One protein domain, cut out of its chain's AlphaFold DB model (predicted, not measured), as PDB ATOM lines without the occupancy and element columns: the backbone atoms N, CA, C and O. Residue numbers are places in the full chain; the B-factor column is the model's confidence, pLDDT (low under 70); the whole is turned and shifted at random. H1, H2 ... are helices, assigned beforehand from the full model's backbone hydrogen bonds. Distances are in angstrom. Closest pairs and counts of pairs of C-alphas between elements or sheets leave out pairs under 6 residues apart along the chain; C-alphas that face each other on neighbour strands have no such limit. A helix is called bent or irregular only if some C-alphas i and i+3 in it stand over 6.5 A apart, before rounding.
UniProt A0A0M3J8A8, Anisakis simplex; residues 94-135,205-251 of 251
ATOM      1  N   ASN A  94     152.253 193.440 260.267       87.56
ATOM      2  CA  ASN A  94     151.204 193.001 259.346       87.56
ATOM      3  C   ASN A  94     150.449 191.771 259.872       87.56
ATOM      4  O   ASN A  94     150.835 190.626 259.623       87.56
ATOM      5  N   LEU A  95     149.326 192.010 260.556       84.75
ATOM      6  CA  LEU A  95     148.490 190.951 261.137       84.75
ATOM      7  C   LEU A  95     147.997 189.923 260.111       84.75
ATOM      8  O   LEU A  95     147.925 188.740 260.432       84.75
ATOM      9  N   ASN A  96     147.696 190.338 258.877       87.81
ATOM     10  CA  ASN A  96     147.198 189.423 257.848       87.81
ATOM     11  C   ASN A  96     148.282 188.422 257.406       87.81
ATOM     12  O   ASN A  96     148.010 187.241 257.200       87.81
ATOM     13  N   GLN A  97     149.537 188.870 257.321       86.62
ATOM     14  CA  GLN A  97     150.665 187.977 257.041       86.62
ATOM     15  C   GLN A  97     151.008 187.093 258.246       86.62
ATOM     16  O   GLN A  97     151.260 185.902 258.068       86.62
ATOM     17  N   LEU A  98     150.968 187.643 259.466       88.25
ATOM     18  CA  LEU A  98     151.178 186.872 260.698       88.25
ATOM     19  C   LEU A  98     150.136 185.757 260.861       88.25
ATOM     20  O   LEU A  98     150.484 184.662 261.306       88.25
ATOM     21  N   ALA A  99     148.883 186.011 260.471       88.50
ATOM     22  CA  ALA A  99     147.825 185.008 260.490       88.50
ATOM     23  C   ALA A  99     148.196 183.803 259.616       88.50
ATOM     24  O   ALA A  99     148.227 182.679 260.111       88.50
ATOM     25  N   ILE A 100     148.582 184.033 258.356       88.62
ATOM     26  CA  ILE A 100     149.009 182.957 257.448       88.62
ATOM     27  C   ILE A 100     150.251 182.242 257.994       88.62
ATOM     28  O   ILE A 100     150.299 181.011 258.002       88.62
ATOM     29  N   LEU A 101     151.234 182.996 258.496       87.81
ATOM     30  CA  LEU A 101     152.479 182.441 259.024       87.81
ATOM     31  C   LEU A 101     152.253 181.506 260.222       87.81
ATOM     32  O   LEU A 101     152.936 180.495 260.338       87.81
ATOM     33  N   SER A 102     151.295 181.828 261.092       89.62
ATOM     34  CA  SER A 102     150.928 180.991 262.238       89.62
ATOM     35  C   SER A 102     150.066 179.794 261.819       89.62
ATOM     36  O   SER A 102     150.320 178.660 262.226       89.62
ATOM     37  N   THR A 103     149.071 180.010 260.952       91.56
ATOM     38  CA  THR A 103     148.130 178.964 260.523       91.56
ATOM     39  C   THR A 103     148.810 177.818 259.768       91.56
ATOM     40  O   THR A 103     148.413 176.667 259.954       91.56
ATOM     41  N   MET A 104     149.841 178.092 258.957       90.62
ATOM     42  CA  MET A 104     150.546 177.065 258.170       90.62
ATOM     43  C   MET A 104     151.156 175.943 259.053       90.62
ATOM     44  O   MET A 104     150.757 174.787 258.884       90.62
ATOM     45  N   PRO A 105     152.038 176.215 260.042       90.44
ATOM     46  CA  PRO A 105     152.542 175.192 260.966       90.44
ATOM     47  C   PRO A 105     151.458 174.456 261.766       90.44
ATOM     48  O   PRO A 105     151.573 173.246 261.984       90.44
ATOM     49  N   PHE A 106     150.396 175.153 262.194       91.31
ATOM     50  CA  PHE A 106     149.301 174.523 262.941       91.31
ATOM     51  C   PHE A 106     148.537 173.507 262.089       91.31
ATOM     52  O   PHE A 106     148.314 172.385 262.540       91.31
ATOM     53  N   LEU A 107     148.190 173.855 260.845       93.06
ATOM     54  CA  LEU A 107     147.506 172.934 259.933       93.06
ATOM     55  C   LEU A 107     148.361 171.714 259.589       93.06
ATOM     56  O   LEU A 107     147.831 170.607 259.514       93.06
ATOM     57  N   ILE A 108     149.675 171.896 259.427       92.06
ATOM     58  CA  ILE A 108     150.600 170.775 259.224       92.06
ATOM     59  C   ILE A 108     150.576 169.869 260.449       92.06
ATOM     60  O   ILE A 108     150.357 168.671 260.311       92.06
ATOM     61  N   THR A 109     150.720 170.431 261.648       92.69
ATOM     62  CA  THR A 109     150.678 169.651 262.893       92.69
ATOM     63  C   THR A 109     149.373 168.864 263.007       92.69
ATOM     64  O   THR A 109     149.405 167.668 263.283       92.69
ATOM     65  N   TYR A 110     148.228 169.482 262.704       93.69
ATOM     66  CA  TYR A 110     146.944 168.780 262.697       93.69
ATOM     67  C   TYR A 110     146.861 167.691 261.622       93.69
ATOM     68  O   TYR A 110     146.310 166.624 261.886       93.69
ATOM     69  N   ALA A 111     147.411 167.912 260.425       93.44
ATOM     70  CA  ALA A 111     147.493 166.876 259.398       93.44
ATOM     71  C   ALA A 111     148.343 165.683 259.868       93.44
ATOM     72  O   ALA A 111     147.917 164.541 259.713       93.44
ATOM     73  N   PHE A 112     149.495 165.942 260.494       92.56
ATOM     74  CA  PHE A 112     150.394 164.908 261.017       92.56
ATOM     75  C   PHE A 112     149.791 164.133 262.184       92.56
ATOM     76  O   PHE A 112     149.875 162.910 262.195       92.56
ATOM     77  N   VAL A 113     149.142 164.810 263.133       92.69
ATOM     78  CA  VAL A 113     148.449 164.146 264.248       92.69
ATOM     79  C   VAL A 113     147.348 163.233 263.713       92.69
ATOM     80  O   VAL A 113     147.316 162.049 264.051       92.69
ATOM     81  N   ASN A 114     146.516 163.732 262.797       93.00
ATOM     82  CA  ASN A 114     145.459 162.932 262.180       93.00
ATOM     83  C   ASN A 114     146.022 161.743 261.384       93.00
ATOM     84  O   ASN A 114     145.490 160.634 261.458       93.00
ATOM     85  N   TYR A 115     147.117 161.945 260.651       92.06
ATOM     86  CA  TYR A 115     147.794 160.876 259.922       92.06
ATOM     87  C   TYR A 115     148.407 159.826 260.862       92.06
ATOM     88  O   TYR A 115     148.224 158.634 260.630       92.06
ATOM     89  N   SER A 116     149.049 160.250 261.956       91.06
ATOM     90  CA  SER A 116     149.651 159.354 262.955       91.06
ATOM     91  C   SER A 116     148.616 158.462 263.641       91.06
ATOM     92  O   SER A 116     148.872 157.293 263.918       91.06
ATOM     93  N   TYR A 117     147.407 158.987 263.854       90.44
ATOM     94  CA  TYR A 117     146.299 158.197 264.370       90.44
ATOM     95  C   TYR A 117     145.854 157.139 263.351       90.44
ATOM     96  O   TYR A 117     145.605 155.992 263.712       90.44
ATOM     97  N   VAL A 118     145.788 157.499 262.062       90.88
ATOM     98  CA  VAL A 118     145.411 156.566 260.990       90.88
ATOM     99  C   VAL A 118     146.432 155.448 260.834       90.88
ATOM    100  O   VAL A 118     146.029 154.287 260.736       90.88
ATOM    101  N   SER A 119     147.725 155.784 260.815       88.62
ATOM    102  CA  SER A 119     148.793 154.790 260.710       88.62
ATOM    103  C   SER A 119     148.750 153.841 261.901       88.62
ATOM    104  O   SER A 119     148.734 152.630 261.710       88.62
ATOM    105  N   LEU A 120     148.597 154.376 263.115       87.81
ATOM    106  CA  LEU A 120     148.504 153.570 264.326       87.81
ATOM    107  C   LEU A 120     147.274 152.642 264.321       87.81
ATOM    108  O   LEU A 120     147.397 151.453 264.606       87.81
ATOM    109  N   ALA A 121     146.096 153.152 263.948       86.81
ATOM    110  CA  ALA A 121     144.881 152.344 263.837       86.81
ATOM    111  C   ALA A 121     145.019 151.230 262.782       86.81
ATOM    112  O   ALA A 121     144.551 150.113 262.984       86.81
ATOM    113  N   MET A 122     145.692 151.504 261.661       85.31
ATOM    114  CA  MET A 122     145.991 150.491 260.647       85.31
ATOM    115  C   MET A 122     146.984 149.435 261.151       85.31
ATOM    116  O   MET A 122     146.792 148.251 260.874       85.31
ATOM    117  N   SER A 123     148.000 149.830 261.919       86.12
ATOM    118  CA  SER A 123     148.936 148.890 262.542       86.12
ATOM    119  C   SER A 123     148.232 147.947 263.524       86.12
ATOM    120  O   SER A 123     148.525 146.750 263.515       86.12
ATOM    121  N   TYR A 124     147.264 148.436 264.310       83.88
ATOM    122  CA  TYR A 124     146.451 147.576 265.185       83.88
ATOM    123  C   TYR A 124     145.586 146.584 264.405       83.88
ATOM    124  O   TYR A 124     145.559 145.400 264.750       83.88
ATOM    125  N   ASP A 125     144.936 147.027 263.324       82.31
ATOM    126  CA  ASP A 125     144.146 146.133 262.471       82.31
ATOM    127  C   ASP A 125     145.022 145.013 261.888       82.31
ATOM    128  O   ASP A 125     144.637 143.843 261.927       82.31
ATOM    129  N   LEU A 126     146.227 145.336 261.403       81.25
ATOM    130  CA  LEU A 126     147.153 144.339 260.854       81.25
ATOM    131  C   LEU A 126     147.607 143.318 261.906       81.25
ATOM    132  O   LEU A 126     147.609 142.118 261.621       81.25
ATOM    133  N   GLN A 127     147.935 143.765 263.120       83.06
ATOM    134  CA  GLN A 127     148.284 142.868 264.227       83.06
ATOM    135  C   GLN A 127     147.107 141.963 264.614       83.06
ATOM    136  O   GLN A 127     147.303 140.778 264.886       83.06
ATOM    137  N   SER A 128     145.881 142.491 264.587       82.50
ATOM    138  CA  SER A 128     144.677 141.715 264.893       82.50
ATOM    139  C   SER A 128     144.448 140.586 263.879       82.50
ATOM    140  O   SER A 128     144.218 139.439 264.267       82.50
ATOM    141  N   VAL A 129     144.610 140.873 262.580       81.69
ATOM    142  CA  VAL A 129     144.467 139.887 261.499       81.69
ATOM    143  C   VAL A 129     145.582 138.844 261.564       81.69
ATOM    144  O   VAL A 129     145.310 137.650 261.422       81.69
ATOM    145  N   GLN A 130     146.822 139.266 261.833       84.25
ATOM    146  CA  GLN A 130     147.943 138.345 262.026       84.25
ATOM    147  C   GLN A 130     147.683 137.394 263.198       84.25
ATOM    148  O   GLN A 130     147.807 136.181 263.029       84.25
ATOM    149  N   ASN A 131     147.239 137.909 264.346       81.19
ATOM    150  CA  ASN A 131     146.929 137.084 265.511       81.19
ATOM    151  C   ASN A 131     145.809 136.066 265.209       81.19
ATOM    152  O   ASN A 131     145.980 134.870 265.440       81.19
ATOM    153  N   ILE A 132     144.711 136.500 264.577       82.94
ATOM    154  CA  ILE A 132     143.615 135.603 264.163       82.94
ATOM    155  C   ILE A 132     144.119 134.514 263.202       82.94
ATOM    156  O   ILE A 132     143.750 133.346 263.342       82.94
ATOM    157  N   SER A 133     144.987 134.863 262.247       80.69
ATOM    158  CA  SER A 133     145.555 133.892 261.303       80.69
ATOM    159  C   SER A 133     146.435 132.839 261.990       80.69
ATOM    160  O   SER A 133     146.341 131.656 261.654       80.69
ATOM    161  N   LEU A 134     147.221 133.236 262.998       81.19
ATOM    162  CA  LEU A 134     148.046 132.326 263.797       81.19
ATOM    163  C   LEU A 134     147.184 131.385 264.650       81.19
ATOM    164  O   LEU A 134     147.447 130.183 264.687       81.19
ATOM    165  N   VAL A 135     146.126 131.905 265.281       79.31
ATOM    166  CA  VAL A 135     145.173 131.099 266.062       79.31
ATOM    167  C   VAL A 135     144.453 130.082 265.172       79.31
ATOM    168  O   VAL A 135     144.358 128.909 265.537       79.31
ATOM    169  N   ARG A 205     139.098 155.824 262.253       83.56
ATOM    170  CA  ARG A 205     140.214 155.915 261.296       83.56
ATOM    171  C   ARG A 205     139.836 156.694 260.033       83.56
ATOM    172  O   ARG A 205     140.629 157.503 259.561       83.56
ATOM    173  N   TYR A 206     138.626 156.506 259.504       86.56
ATOM    174  CA  TYR A 206     138.180 157.226 258.307       86.56
ATOM    175  C   TYR A 206     137.980 158.724 258.556       86.56
ATOM    176  O   TYR A 206     138.354 159.535 257.713       86.56
ATOM    177  N   VAL A 207     137.444 159.101 259.721       89.50
ATOM    178  CA  VAL A 207     137.252 160.510 260.100       89.50
ATOM    179  C   VAL A 207     138.606 161.203 260.236       89.50
ATOM    180  O   VAL A 207     138.798 162.283 259.680       89.50
ATOM    181  N   SER A 208     139.571 160.549 260.888       90.31
ATOM    182  CA  SER A 208     140.938 161.068 260.999       90.31
ATOM    183  C   SER A 208     141.617 161.194 259.630       90.31
ATOM    184  O   SER A 208     142.247 162.209 259.337       90.31
ATOM    185  N   PHE A 209     141.433 160.216 258.738       91.12
ATOM    186  CA  PHE A 209     141.994 160.261 257.384       91.12
ATOM    187  C   PHE A 209     141.419 161.408 256.546       91.12
ATOM    188  O   PHE A 209     142.168 162.169 255.934       91.12
ATOM    189  N   ILE A 210     140.095 161.581 256.573       93.69
ATOM    190  CA  ILE A 210     139.426 162.715 255.924       93.69
ATOM    191  C   ILE A 210     139.938 164.028 256.521       93.69
ATOM    192  O   ILE A 210     140.273 164.941 255.771       93.69
ATOM    193  N   GLY A 211     140.083 164.114 257.846       91.75
ATOM    194  CA  GLY A 211     140.643 165.286 258.519       91.75
ATOM    195  C   GLY A 211     142.071 165.616 258.070       91.75
ATOM    196  O   GLY A 211     142.390 166.783 257.847       91.75
ATOM    197  N   ALA A 212     142.930 164.609 257.889       92.81
ATOM    198  CA  ALA A 212     144.280 164.803 257.356       92.81
ATOM    199  C   ALA A 212     144.252 165.347 255.917       92.81
ATOM    200  O   ALA A 212     144.935 166.329 255.624       92.81
ATOM    201  N   ILE A 213     143.415 164.772 255.044       93.12
ATOM    202  CA  ILE A 213     143.240 165.246 253.662       93.12
ATOM    203  C   ILE A 213     142.722 166.685 253.646       93.12
ATOM    204  O   ILE A 213     143.264 167.519 252.927       93.12
ATOM    205  N   VAL A 214     141.707 166.996 254.453       94.56
ATOM    206  CA  VAL A 214     141.128 168.343 254.540       94.56
ATOM    207  C   VAL A 214     142.186 169.360 254.968       94.56
ATOM    208  O   VAL A 214     142.316 170.394 254.317       94.56
ATOM    209  N   ASN A 215     143.000 169.057 255.984       93.31
ATOM    210  CA  ASN A 215     144.085 169.950 256.405       93.31
ATOM    211  C   ASN A 215     145.121 170.173 255.291       93.31
ATOM    212  O   ASN A 215     145.553 171.307 255.077       93.31
ATOM    213  N   ILE A 216     145.484 169.124 254.543       90.75
ATOM    214  CA  ILE A 216     146.409 169.223 253.402       90.75
ATOM    215  C   ILE A 216     145.804 170.055 252.262       90.75
ATOM    216  O   ILE A 216     146.495 170.888 251.674       90.75
ATOM    217  N   LEU A 217     144.516 169.878 251.964       92.00
ATOM    218  CA  LEU A 217     143.824 170.673 250.950       92.00
ATOM    219  C   LEU A 217     143.771 172.149 251.351       92.00
ATOM    220  O   LEU A 217     144.120 173.007 250.544       92.00
ATOM    221  N   ILE A 218     143.404 172.453 252.600       92.00
ATOM    222  CA  ILE A 218     143.380 173.830 253.110       92.00
ATOM    223  C   ILE A 218     144.777 174.466 253.014       92.00
ATOM    224  O   ILE A 218     144.892 175.605 252.562       92.00
ATOM    225  N   LEU A 219     145.840 173.734 253.364       90.38
ATOM    226  CA  LEU A 219     147.224 174.203 253.204       90.38
ATOM    227  C   LEU A 219     147.547 174.590 251.754       90.38
ATOM    228  O   LEU A 219     148.127 175.651 251.518       90.38
ATOM    229  N   LEU A 220     147.144 173.760 250.787       88.12
ATOM    230  CA  LEU A 220     147.372 174.019 249.366       88.12
ATOM    231  C   LEU A 220     146.588 175.243 248.863       88.12
ATOM    232  O   LEU A 220     147.114 176.011 248.059       88.12
ATOM    233  N   PHE A 221     145.358 175.441 249.349       89.62
ATOM    234  CA  PHE A 221     144.500 176.560 248.946       89.62
ATOM    235  C   PHE A 221     144.936 177.916 249.506       89.62
ATOM    236  O   PHE A 221     144.681 178.931 248.862       89.62
ATOM    237  N   ILE A 222     145.573 177.966 250.682       87.62
ATOM    238  CA  ILE A 222     145.978 179.248 251.281       87.62
ATOM    239  C   ILE A 222     147.115 179.883 250.479       87.62
ATOM    240  O   ILE A 222     147.000 181.029 250.048       87.62
ATOM    241  N   ASN A 223     148.224 179.162 250.293       84.12
ATOM    242  CA  ASN A 223     149.318 179.617 249.442       84.12
ATOM    243  C   ASN A 223     150.274 178.467 249.112       84.12
ATOM    244  O   ASN A 223     151.068 178.035 249.952       84.12
ATOM    245  N   THR A 224     150.260 178.034 247.854       86.00
ATOM    246  CA  THR A 224     151.076 176.920 247.365       86.00
ATOM    247  C   THR A 224     152.574 177.109 247.611       86.00
ATOM    248  O   THR A 224     153.255 176.144 247.943       86.00
ATOM    249  N   TRP A 225     153.110 178.328 247.505       88.19
ATOM    250  CA  TRP A 225     154.545 178.571 247.702       88.19
ATOM    251  C   TRP A 225     154.971 178.380 249.157       88.19
ATOM    252  O   TRP A 225     155.966 177.706 249.427       88.19
ATOM    253  N   PHE A 226     154.197 178.921 250.104       86.12
ATOM    254  CA  PHE A 226     154.458 178.696 251.526       86.12
ATOM    255  C   PHE A 226     154.248 177.230 251.907       86.12
ATOM    256  O   PHE A 226     155.046 176.692 252.676       86.12
ATOM    257  N   ALA A 227     153.235 176.568 251.342       86.25
ATOM    258  CA  ALA A 227     153.007 175.143 251.559       86.25
ATOM    259  C   ALA A 227     154.201 174.298 251.078       86.25
ATOM    260  O   ALA A 227     154.705 173.467 251.832       86.25
ATOM    261  N   LEU A 228     154.713 174.556 249.869       88.25
ATOM    262  CA  LEU A 228     155.891 173.869 249.326       88.25
ATOM    263  C   LEU A 228     157.132 174.075 250.197       88.25
ATOM    264  O   LEU A 228     157.849 173.113 250.463       88.25
ATOM    265  N   PHE A 229     157.365 175.298 250.682       90.38
ATOM    266  CA  PHE A 229     158.469 175.574 251.603       90.38
ATOM    267  C   PHE A 229     158.367 174.740 252.889       90.38
ATOM    268  O   PHE A 229     159.351 174.131 253.308       90.38
ATOM    269  N   HIS A 230     157.179 174.656 253.492       88.56
ATOM    270  CA  HIS A 230     156.990 173.860 254.704       88.56
ATOM    271  C   HIS A 230     157.108 172.354 254.443       88.56
ATOM    272  O   HIS A 230     157.731 171.654 255.239       88.56
ATOM    273  N   PHE A 231     156.565 171.845 253.330       88.25
ATOM    274  CA  PHE A 231     156.735 170.440 252.950       88.25
ATOM    275  C   PHE A 231     158.202 170.094 252.695       88.25
ATOM    276  O   PHE A 231     158.652 169.031 253.115       88.25
ATOM    277  N   LEU A 232     158.965 170.993 252.069       91.31
ATOM    278  CA  LEU A 232     160.401 170.818 251.872       91.31
ATOM    279  C   LEU A 232     161.153 170.801 253.209       91.31
ATOM    280  O   LEU A 232     161.973 169.913 253.431       91.31
ATOM    281  N   ALA A 233     160.859 171.748 254.104       89.31
ATOM    282  CA  ALA A 233     161.453 171.789 255.438       89.31
ATOM    283  C   ALA A 233     161.148 170.507 256.229       89.31
ATOM    284  O   ALA A 233     162.032 169.947 256.878       89.31
ATOM    285  N   LEU A 234     159.919 170.004 256.123       86.88
ATOM    286  CA  LEU A 234     159.499 168.774 256.777       86.88
ATOM    287  C   LEU A 234     160.152 167.533 256.162       86.88
ATOM    288  O   LEU A 234     160.604 166.663 256.898       86.88
ATOM    289  N   ALA A 235     160.257 167.462 254.834       88.44
ATOM    290  CA  ALA A 235     160.969 166.385 254.157       88.44
ATOM    291  C   ALA A 235     162.448 166.371 254.567       88.44
ATOM    292  O   ALA A 235     162.978 165.319 254.917       88.44
ATOM    293  N   ALA A 236     163.100 167.537 254.601       89.31
ATOM    294  CA  ALA A 236     164.479 167.667 255.062       89.31
ATOM    295  C   ALA A 236     164.640 167.199 256.516       89.31
ATOM    296  O   ALA A 236     165.566 166.444 256.815       89.31
ATOM    297  N   LEU A 237     163.717 167.586 257.403       86.69
ATOM    298  CA  LEU A 237     163.703 167.130 258.791       86.69
ATOM    299  C   LEU A 237     163.490 165.612 258.891       86.69
ATOM    300  O   LEU A 237     164.219 164.949 259.621       86.69
ATOM    301  N   TYR A 238     162.550 165.049 258.131       86.19
ATOM    302  CA  TYR A 238     162.278 163.610 258.098       86.19
ATOM    303  C   TYR A 238     163.506 162.810 257.641       86.19
ATOM    304  O   TYR A 238     163.920 161.869 258.319       86.19
ATOM    305  N   PHE A 239     164.147 163.226 256.543       87.25
ATOM    306  CA  PHE A 239     165.388 162.604 256.072       87.25
ATOM    307  C   PHE A 239     166.522 162.740 257.090       87.25
ATOM    308  O   PHE A 239     167.290 161.797 257.274       87.25
ATOM    309  N   TYR A 240     166.632 163.889 257.757       87.38
ATOM    310  CA  TYR A 240     167.641 164.110 258.786       87.38
ATOM    311  C   TYR A 240     167.436 163.179 259.989       87.38
ATOM    312  O   TYR A 240     168.368 162.475 260.378       87.38
ATOM    313  N   ILE A 241     166.214 163.096 260.525       84.50
ATOM    314  CA  ILE A 241     165.885 162.200 261.644       84.50
ATOM    315  C   ILE A 241     166.147 160.740 261.255       84.50
ATOM    316  O   ILE A 241     166.796 160.022 262.012       84.50
ATOM    317  N   GLY A 242     165.743 160.321 260.051       80.62
ATOM    318  CA  GLY A 242     166.002 158.966 259.555       80.62
ATOM    319  C   GLY A 242     167.491 158.628 259.387       80.62
ATOM    320  O   GLY A 242     167.865 157.459 259.425       80.62
ATOM    321  N   ARG A 243     168.367 159.630 259.229       80.31
ATOM    322  CA  ARG A 243     169.828 159.439 259.184       80.31
ATOM    323  C   ARG A 243     170.470 159.404 260.570       80.31
ATOM    324  O   ARG A 243     171.439 158.672 260.750       80.31
ATOM    325  N   VAL A 244     169.976 160.203 261.517       78.88
ATOM    326  CA  VAL A 244     170.540 160.308 262.876       78.88
ATOM    327  C   VAL A 244     170.052 159.175 263.787       78.88
ATOM    328  O   VAL A 244     170.813 158.711 264.633       78.88
ATOM    329  N   CYS A 245     168.834 158.670 263.572       66.56
ATOM    330  CA  CYS A 245     168.249 157.560 264.324       66.56
ATOM    331  C   CYS A 245     167.960 156.358 263.401       66.56
ATOM    332  O   CYS A 245     166.818 156.170 262.986       66.56
ATOM    333  N   PRO A 246     168.955 155.503 263.089       59.12
ATOM    334  CA  PRO A 246     168.758 154.333 262.223       59.12
ATOM    335  C   PRO A 246     167.960 153.189 262.883       59.12
ATOM    336  O   PRO A 246     167.648 152.203 262.222       59.12
ATOM    337  N   SER A 247     167.647 153.286 264.181       49.41
ATOM    338  CA  SER A 247     167.047 152.201 264.976       49.41
ATOM    339  C   SER A 247     165.517 152.150 264.976       49.41
ATOM    340  O   SER A 247     164.952 151.327 265.691       49.41
ATOM    341  N   VAL A 248     164.829 152.980 264.188       47.91
ATOM    342  CA  VAL A 248     163.368 152.894 264.040       47.91
ATOM    343  C   VAL A 248     163.063 152.648 262.570       47.91
ATOM    344  O   VAL A 248     163.257 153.523 261.728       47.91
ATOM    345  N   PHE A 249     162.656 151.417 262.255       40.41
ATOM    346  CA  PHE A 249     162.188 151.045 260.923       40.41
ATOM    347  C   PHE A 249     161.078 152.016 260.484       40.41
ATOM    348  O   PHE A 249     160.192 152.302 261.290       40.41
ATOM    349  N   PRO A 250     161.082 152.511 259.232       44.28
ATOM    350  CA  PRO A 250     159.916 153.179 258.676       44.28
ATOM    351  C   PRO A 250     158.836 152.113 258.454       44.28
ATOM    352  O   PRO A 250     158.829 151.431 257.430       44.28
ATOM    353  N   GLY A 251     157.997 151.908 259.467       40.28
ATOM    354  CA  GLY A 251     156.838 151.018 259.457       40.28
ATOM    355  C   GLY A 251     155.608 151.772 259.914       40.28
ATOM    356  O   GLY A 251     155.672 152.337 261.027       40.28
TER     357      GLY A 251
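AT A GLANCE: This is residues 94 to 135 and 205 to 251 of the 251 residues of a protein of Anisakis simplex (UniProt A0A0M3J8A8). A long straight helix, H1, has the shorter H2 packed alongside it, and H3 splays away from the pair, making a V with H2 at their tight link. Both ends of H1, residues 95 to 99 and 124 to 135, stick out, as do residues 235 to 241 of H3 and 243 to 249. The printed part has 89 residues, with three named helices in the order H1, H2, H3 and no named strand, and its class is all helix. It is loose, with a radius of gyration of the C-alphas of 16.9 A, and flat, spanning 62 by 33 by 16 A.

IN THESE COORDINATES: H1, residues 95 to 135, begins at C-alpha 95 (148.490, 190.951, 261.137) and is 60.1 A long. It is neither bent nor irregular, but only just: C-alphas 102 and 105 are 6.2 A apart. H2, residues 205 to 222, begins at C-alpha 205 (140.214, 155.915, 261.296) and is 26.0 A long. H3, residues 224 to 244, is 29.9 A long and ends at C-alpha 244 (170.540, 160.308, 262.876).

HOW THE PARTS SIT: H1 and H2 touch at a shallow tilt of 26 degrees and run opposite ways; their closest C-alphas, those of Ala 111 and Ala 212, are 4.3 A apart. H1 touches H3 with residues 104 to 105 alone, the closest C-alphas being those of Met 104 and Ala 227, 7.3 A apart. H1 and H3 run the same way at a steep tilt of 49 degrees. H2 and H3 are close but not clearly touching, with the C-alphas of Leu 219 and Ala 227 the closest at 6.1 A, and run opposite ways at a steep tilt of 55 degrees. In H2 and H3 every O i to N i+4 pair is within hydrogen-bond range; in H1, 35 of 37 are.

THE WHOLE: The C-alphas farthest apart, those of Asn 94 and Val 135, are 62.6 A apart. Residues 136 to 204 are not printed, and C-alphas 135 and 205 stand 25.8 A apart across the cut. The link from H2 to H3 is tight. The mean pLDDT of the printed part is 85.0, and residues 245 to 251 are under 70.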